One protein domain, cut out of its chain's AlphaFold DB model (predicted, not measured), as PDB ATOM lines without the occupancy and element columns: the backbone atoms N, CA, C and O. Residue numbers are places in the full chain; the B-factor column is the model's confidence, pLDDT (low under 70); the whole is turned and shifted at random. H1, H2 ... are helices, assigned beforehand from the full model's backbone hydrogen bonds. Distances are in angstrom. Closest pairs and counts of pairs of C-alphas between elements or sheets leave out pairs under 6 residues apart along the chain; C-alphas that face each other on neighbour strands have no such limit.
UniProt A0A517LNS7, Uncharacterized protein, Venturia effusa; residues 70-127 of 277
ATOM      1  N   ASP A  70     150.795 134.991 176.950       83.25
ATOM      2  CA  ASP A  70     149.660 134.778 176.045       83.25
ATOM      3  C   ASP A  70     148.384 134.405 176.826       83.25
ATOM      4  O   ASP A  70     148.460 133.691 177.833       83.25
ATOM      5  N   GLU A  71     147.215 134.874 176.380       84.56
ATOM      6  CA  GLU A  71     145.943 134.677 177.094       84.56
ATOM      7  C   GLU A  71     145.630 133.184 177.282       84.56
ATOM      8  O   GLU A  71     145.226 132.764 178.372       84.56
ATOM      9  N   ASP A  72     145.951 132.361 176.279       85.12
ATOM     10  CA  ASP A  72     145.797 130.902 176.327       85.12
ATOM     11  C   ASP A  72     146.705 130.252 177.394       85.12
ATOM     12  O   ASP A  72     146.344 129.265 178.056       85.12
ATOM     13  N   ALA A  73     147.892 130.822 177.625       82.56
ATOM     14  CA  ALA A  73     148.804 130.358 178.666       82.56
ATOM     15  C   ALA A  73     148.288 130.724 180.067       82.56
ATOM     16  O   ALA A  73     148.476 129.946 181.008       82.56
ATOM     17  N   ILE A  74     147.619 131.874 180.214       87.12
ATOM     18  CA  ILE A  74     147.040 132.329 181.486       87.12
ATOM     19  C   ILE A  74     145.937 131.374 181.951       87.12
ATOM     20  O   ILE A  74     145.883 131.048 183.136       87.12
ATOM     21  N   GLU A  75     145.075 130.880 181.063       88.19
ATOM     22  CA  GLU A  75     143.985 129.990 181.480       88.19
ATOM     23  C   GLU A  75     144.503 128.614 181.930       88.19
ATOM     24  O   GLU A  75     144.075 128.077 182.956       88.19
ATOM     25  N   THR A  76     145.482 128.072 181.206       90.12
ATOM     26  CA  THR A  76     145.931 126.681 181.361       90.12
ATOM     27  C   THR A  76     146.972 126.466 182.463       90.12
ATOM     28  O   THR A  76     147.033 125.377 183.039       90.12
ATOM     29  N   SER A  77     147.785 127.476 182.795       93.12
ATOM     30  CA  SER A  77     148.920 127.323 183.713       93.12
ATOM     31  C   SER A  77     148.752 128.129 185.009       93.12
ATOM     32  O   SER A  77     148.727 129.362 184.974       93.12
ATOM     33  N   PRO A  78     148.738 127.488 186.200       92.19
ATOM     34  CA  PRO A  78     148.695 128.200 187.480       92.19
ATOM     35  C   PRO A  78     149.859 129.186 187.661       92.19
ATOM     36  O   PRO A  78     149.681 130.250 188.254       92.19
ATOM     37  N   THR A  79     151.029 128.864 187.107       92.81
ATOM     38  CA  THR A  79     152.199 129.746 187.071       92.81
ATOM     39  C   THR A  79     151.948 130.975 186.200       92.81
ATOM     40  O   THR A  79     152.275 132.091 186.608       92.81
ATOM     41  N   ALA A  80     151.338 130.804 185.025       92.25
ATOM     42  CA  ALA A  80     150.989 131.924 184.155       92.25
ATOM     43  C   ALA A  80     149.949 132.841 184.811       92.25
ATOM     44  O   ALA A  80     150.118 134.056 184.781       92.25
ATOM     45  N   GLN A  81     148.960 132.284 185.521       92.81
ATOM     46  CA  GLN A  81     148.018 133.075 186.326       92.81
ATOM     47  C   GLN A  81     148.735 133.907 187.394       92.81
ATOM     48  O   GLN A  81     148.397 135.071 187.604       92.81
ATOM     49  N   LEU A  82     149.737 133.331 188.072       94.38
ATOM     50  CA  LEU A  82     150.536 134.053 189.066       94.38
ATOM     51  C   LEU A  82     151.367 135.177 188.436       94.38
ATOM     52  O   LEU A  82     151.448 136.262 189.017       94.38
ATOM     53  N   ARG A  83     151.940 134.959 187.247       92.00
ATOM     54  CA  ARG A  83     152.628 136.013 186.480       92.00
ATOM     55  C   ARG A  83     151.663 137.108 186.038       92.00
ATOM     56  O   ARG A  83     151.979 138.277 186.219       92.00
ATOM     57  N   ALA A  84     150.466 136.750 185.572       90.44
ATOM     58  CA  ALA A  84     149.462 137.705 185.106       90.44
ATOM     59  C   ALA A  84     149.025 138.687 186.211       90.44
ATOM     60  O   ALA A  84     148.891 139.889 185.981       90.44
ATOM     61  N   ILE A  85     148.901 138.211 187.454       92.94
ATOM     62  CA  ILE A  85     148.647 139.081 188.617       92.94
ATOM     63  C   ILE A  85     149.922 139.738 189.173       92.94
ATOM     64  O   ILE A  85     149.914 140.246 190.294       92.94
ATOM     65  N   ASN A  86     151.030 139.727 188.428       91.94
ATOM     66  CA  ASN A  86     152.340 140.269 188.791       91.94
ATOM     67  C   ASN A  86     152.942 139.688 190.078       91.94
ATOM     68  O   ASN A  86     153.610 140.408 190.822       91.94
ATOM     69  N   MET A  87     152.648 138.434 190.452       95.06
ATOM     70  CA  MET A  87     153.205 137.803 191.662       95.06
ATOM     71  C   MET A  87     154.740 137.821 191.643       95.06
ATOM     72  O   MET A  87     155.357 137.701 190.590       95.06
ATOM     73  N   SER A  88     155.371 138.008 192.808       93.44
ATOM     74  CA  SER A  88     156.834 138.075 192.880       93.44
ATOM     75  C   SER A  88     157.460 136.774 192.384       93.44
ATOM     76  O   SER A  88     157.006 135.699 192.782       93.44
ATOM     77  N   ILE A  89     158.548 136.877 191.622       92.50
ATOM     78  CA  ILE A  89     159.260 135.732 191.031       92.50
ATOM     79  C   ILE A  89     159.604 134.676 192.090       92.50
ATOM     80  O   ILE A  89     159.356 133.499 191.870       92.50
ATOM     81  N   SER A  90     160.053 135.084 193.284       93.81
ATOM     82  CA  SER A  90     160.362 134.152 194.381       93.81
ATOM     83  C   SER A  90     159.176 133.275 194.803       93.81
ATOM     84  O   SER A  90     159.374 132.110 195.126       93.81
ATOM     85  N   VAL A  91     157.954 133.819 194.822       94.94
ATOM     86  CA  VAL A  91     156.739 133.059 195.177       94.94
ATOM     87  C   VAL A  91     156.380 132.092 194.055       94.94
ATOM     88  O   VAL A  91     156.011 130.954 194.323       94.94
ATOM     89  N   ILE A  92     156.536 132.528 192.803       94.75
ATOM     90  CA  ILE A  92     156.302 131.693 191.623       94.75
ATOM     91  C   ILE A  92     157.279 130.512 191.612       94.75
ATOM     92  O   ILE A  92     156.841 129.373 191.504       94.75
ATOM     93  N   SER A  93     158.574 130.759 191.821       94.06
ATOM     94  CA  SER A  93     159.590 129.702 191.869       94.06
ATOM     95  C   SER A  93     159.361 128.716 193.018       94.06
ATOM     96  O   SER A  93     159.512 127.514 192.830       94.06
ATOM     97  N   GLN A  94     158.958 129.195 194.200       94.94
ATOM     98  CA  GLN A  94     158.621 128.328 195.339       94.94
ATOM     99  C   GLN A  94     157.367 127.479 195.088       94.94
ATOM    100  O   GLN A  94     157.270 126.362 195.591       94.94
ATOM    101  N   PHE A  95     156.411 127.999 194.316       95.31
ATOM    102  CA  PHE A  95     155.238 127.244 193.886       95.31
ATOM    103  C   PHE A  95     155.593 126.176 192.843       95.31
ATOM    104  O   PHE A  95     155.171 125.032 192.986       95.31
ATOM    105  N   GLU A  96     156.406 126.515 191.840       94.19
ATOM    106  CA  GLU A  96     156.873 125.569 190.812       94.19
ATOM    107  C   GLU A  96     157.675 124.403 191.408       94.19
ATOM    108  O   GLU A  96     157.610 123.288 190.897       94.19
ATOM    109  N   GLN A  97     158.397 124.642 192.508       94.00
ATOM    110  CA  GLN A  97     159.141 123.610 193.236       94.00
ATOM    111  C   GLN A  97     158.237 122.636 194.013       94.00
ATOM    112  O   GLN A  97     158.707 121.580 194.412       94.00
ATOM    113  N   GLY A  98     156.955 122.955 194.228       89.75
ATOM    114  CA  GLY A  98     155.976 122.061 194.860       89.75
ATOM    115  C   GLY A  98     156.113 121.859 196.378       89.75
ATOM    116  O   GLY A  98     155.221 121.264 196.979       89.75
ATOM    117  N   ASP A  99     157.165 122.383 197.008       86.25
ATOM    118  CA  ASP A  99     157.512 122.040 198.396       86.25
ATOM    119  C   ASP A  99     157.051 123.065 199.450       86.25
ATOM    120  O   ASP A  99     156.916 122.727 200.626       86.25
ATOM    121  N   VAL A 100     156.810 124.325 199.065       95.12
ATOM    122  CA  VAL A 100     156.607 125.426 200.033       95.12
ATOM    123  C   VAL A 100     155.150 125.874 200.139       95.12
ATOM    124  O   VAL A 100     154.677 126.174 201.236       95.12
ATOM    125  N   TYR A 101     154.427 125.926 199.018       96.06
ATOM    126  CA  TYR A 101     153.049 126.417 198.986       96.06
ATOM    127  C   TYR A 101     152.074 125.358 198.489       96.06
ATOM    128  O   TYR A 101     152.183 124.844 197.381       96.06
ATOM    129  N   THR A 102     151.049 125.110 199.295       94.88
ATOM    130  CA  THR A 102     149.874 124.335 198.892       94.88
ATOM    131  C   THR A 102     148.995 125.137 197.929       94.88
ATOM    132  O   THR A 102     148.967 126.370 197.971       94.88
ATOM    133  N   GLN A 103     148.191 124.449 197.109       93.62
ATOM    134  CA  GLN A 103     147.264 125.114 196.183       93.62
ATOM    135  C   GLN A 103     146.303 126.077 196.906       93.62
ATOM    136  O   GLN A 103     146.090 127.195 196.449       93.62
ATOM    137  N   ALA A 104     145.811 125.702 198.091       95.31
ATOM    138  CA  ALA A 104     144.927 126.552 198.893       95.31
ATOM    139  C   ALA A 104     145.606 127.854 199.368       95.31
ATOM    140  O   ALA A 104     144.977 128.916 199.412       95.31
ATOM    141  N   GLN A 105     146.901 127.800 199.705       95.19
ATOM    142  CA  GLN A 105     147.675 128.999 200.046       95.19
ATOM    143  C   GLN A 105     147.865 129.896 198.822       95.19
ATOM    144  O   GLN A 105     147.724 131.113 198.930       95.19
ATOM    145  N   ILE A 106     148.117 129.309 197.653       95.25
ATOM    146  CA  ILE A 106     148.250 130.052 196.397       95.25
ATOM    147  C   ILE A 106     146.947 130.745 196.016       95.25
ATOM    148  O   ILE A 106     146.972 131.922 195.664       95.25
ATOM    149  N   ASP A 107     145.808 130.073 196.147       95.38
ATOM    150  CA  ASP A 107     144.502 130.676 195.871       95.38
ATOM    151  C   ASP A 107     144.206 131.834 196.836       95.38
ATOM    152  O   ASP A 107     143.689 132.882 196.435       95.38
ATOM    153  N   THR A 108     144.632 131.702 198.096       96.81
ATOM    154  CA  THR A 108     144.564 132.789 199.083       96.81
ATOM    155  C   THR A 108     145.437 133.974 198.663       96.81
ATOM    156  O   THR A 108     144.961 135.110 198.655       96.81
ATOM    157  N   LEU A 109     146.686 133.732 198.251       96.12
ATOM    158  CA  LEU A 109     147.594 134.778 197.767       96.12
ATOM    159  C   LEU A 109     147.064 135.456 196.495       96.12
ATOM    160  O   LEU A 109     147.155 136.678 196.374       96.12
ATOM    161  N   LYS A 110     146.466 134.694 195.569       95.50
ATOM    162  CA  LYS A 110     145.790 135.228 194.375       95.50
ATOM    163  C   LYS A 110     144.656 136.171 194.767       95.50
ATOM    164  O   LYS A 110     144.609 137.300 194.281       95.50
ATOM    165  N   SER A 111     143.785 135.735 195.678       96.25
ATOM    166  CA  SER A 111     142.662 136.536 196.172       96.25
ATOM    167  C   SER A 111     143.136 137.828 196.846       96.25
ATOM    168  O   SER A 111     142.689 138.920 196.490       96.25
ATOM    169  N   GLN A 112     144.113 137.726 197.753       96.25
ATOM    170  CA  GLN A 112     144.687 138.878 198.455       96.25
ATOM    171  C   GLN A 112     145.322 139.877 197.488       96.25
ATOM    172  O   GLN A 112     145.092 141.084 197.592       96.25
ATOM    173  N   LYS A 113     146.090 139.387 196.512       96.56
ATOM    174  CA  LYS A 113     146.743 140.244 195.528       96.56
ATOM    175  C   LYS A 113     145.751 140.916 194.587       96.56
ATOM    176  O   LYS A 113     145.866 142.116 194.352       96.56
ATOM    177  N   SER A 114     144.773 140.169 194.084       94.69
ATOM    178  CA  SER A 114     143.704 140.711 193.241       94.69
ATOM    179  C   SER A 114     142.921 141.806 193.973       94.69
ATOM    180  O   SER A 114     142.687 142.887 193.424       94.69
ATOM    181  N   HIS A 115     142.604 141.587 195.254       96.62
ATOM    182  CA  HIS A 115     141.965 142.597 196.088       96.62
ATOM    183  C   HIS A 115     142.831 143.856 196.237       96.62
ATOM    184  O   HIS A 115     142.345 144.966 196.024       96.62
ATOM    185  N   MET A 116     144.123 143.696 196.540       97.56
ATOM    186  CA  MET A 116     145.060 144.818 196.643       97.56
ATOM    187  C   MET A 116     145.136 145.620 195.335       97.56
ATOM    188  O   MET A 116     145.063 146.846 195.377       97.56
ATOM    189  N   LEU A 117     145.243 144.950 194.182       94.25
ATOM    190  CA  LEU A 117     145.261 145.609 192.871       94.25
ATOM    191  C   LEU A 117     143.969 146.397 192.625       94.25
ATOM    192  O   LEU A 117     144.030 147.573 192.280       94.25
ATOM    193  N   THR A 118     142.812 145.806 192.934       95.19
ATOM    194  CA  THR A 118     141.504 146.477 192.832       95.19
ATOM    195  C   THR A 118     141.449 147.754 193.676       95.19
ATOM    196  O   THR A 118     140.955 148.792 193.230       95.19
ATOM    197  N   VAL A 119     141.966 147.704 194.908       96.81
ATOM    198  CA  VAL A 119     142.028 148.869 195.803       96.81
ATOM    199  C   VAL A 119     142.967 149.938 195.243       96.81
ATOM    200  O   VAL A 119     142.602 151.113 195.207       96.81
ATOM    201  N   VAL A 120     144.150 149.544 194.767       94.06
ATOM    202  CA  VAL A 120     145.117 150.455 194.140       94.06
ATOM    203  C   VAL A 120     144.508 151.145 192.922       94.06
ATOM    204  O   VAL A 120     144.630 152.362 192.803       94.06
ATOM    205  N   ASP A 121     143.816 150.416 192.052       91.44
ATOM    206  CA  ASP A 121     143.221 150.978 190.839       91.44
ATOM    207  C   ASP A 121     142.057 151.917 191.153       91.44
ATOM    208  O   ASP A 121     141.967 153.006 190.582       91.44
ATOM    209  N   LYS A 122     141.235 151.578 192.151       94.88
ATOM    210  CA  LYS A 122     140.211 152.489 192.675       94.88
ATOM    211  C   LYS A 122     140.826 153.795 193.185       94.88
ATOM    212  O   LYS A 122     140.295 154.872 192.913       94.88
ATOM    213  N   HIS A 123     141.944 153.720 193.906       93.69
ATOM    214  CA  HIS A 123     142.645 154.913 194.371       93.69
ATOM    215  C   HIS A 123     143.280 155.692 193.219       93.69
ATOM    216  O   HIS A 123     143.113 156.907 193.170       93.69
ATOM    217  N   LYS A 124     143.928 155.028 192.255       87.25
ATOM    218  CA  LYS A 124     144.479 155.677 191.056       87.25
ATOM    219  C   LYS A 124     143.409 156.431 190.270       87.25
ATOM    220  O   LYS A 124     143.661 157.560 189.872       87.25
ATOM    221  N   ALA A 125     142.215 155.857 190.115       89.81
ATOM    222  CA  ALA A 125     141.089 156.516 189.452       89.81
ATOM    223  C   ALA A 125     140.598 157.774 190.195       89.81
ATOM    224  O   ALA A 125     140.010 158.660 189.583       89.81
ATOM    225  N   SER A 126     140.844 157.863 191.506       91.25
ATOM    226  CA  SER A 126     140.524 159.045 192.317       91.25
ATOM    227  C   SER A 126     141.638 160.095 192.362       91.25
ATOM    228  O   SER A 126     141.396 161.219 192.802       91.25
ATOM    229  N   LEU A 127     142.861 159.747 191.941       84.19
ATOM    230  CA  LEU A 127     143.974 160.688 191.943       84.19
ATOM    231  C   LEU A 127     143.808 161.697 190.797       84.19
ATOM    232  O   LEU A 127     143.463 161.304 189.680       84.19
TER     233      LEU A 127
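Overview. This is residues 70 to 127 of the 277 residues of an uncharacterized protein of Venturia effusa (UniProt A0A517LNS7). Three short helices, H1, H2 and H3, fold back and forth in a loose zigzag, and one long helix, H4, passes H2 and H3 with its first half. Its far end, residues 118 to 127 with 118 to 126 in H4, sticks out as an arm that makes much of the length. The printed part has 58 residues with four named helices, H1 to H4 in order, and no named strand; the class is all helix. It is only just loose, close to compact, with a radius of gyration of the C-alphas of 12.8 A, and elongated, spanning 41 by 25 by 18 A.

Along the chain. Find C-alpha 71 at (145.943, 134.677, 177.094), where H1, residues 71 to 76, begins. Next come H2, residues 78 to 84, and H3, residues 89 to 96, 10.4 A long. H4, residues 103 to 126, runs 34.8 A from C-alpha 103 at (147.264, 125.114, 196.183) to C-alpha 126 at (140.524, 159.045, 192.317).

Arrangement. Start at H1, which touches H2 only at the corner by their link; their closest C-alphas, of Ile 74 and Ala 80, are 4.8 A apart. H2 and H3 form a helical hairpin: they touch, closest at the C-alphas of Thr 79 and Ile 92, 6.4 A, with a shallow tilt of 16 degrees, opposite ways. Look next at Leu 82 and Lys 110, whose C-alphas, 7.2 A apart, are the closest of H2 and H4, which are close but not clearly touching and run the same way at a shallow tilt of 14 degrees. H3 and H4 are also close but not clearly touching, closest at the C-alphas of Phe 95 and Ile 106, 7.9 A. H1 is apart from H3 and H4. In H1, H2, H3 and H4 every O i to N i+4 pair is within hydrogen-bond range.

Size, cuts and confidence. The C-alphas of Asp 99 and Leu 127, the two farthest apart, are 41.5 A from each other. The printed part has no cut and no long link. The mean pLDDT of the printed part is 92.7, and no printed residue is under 70.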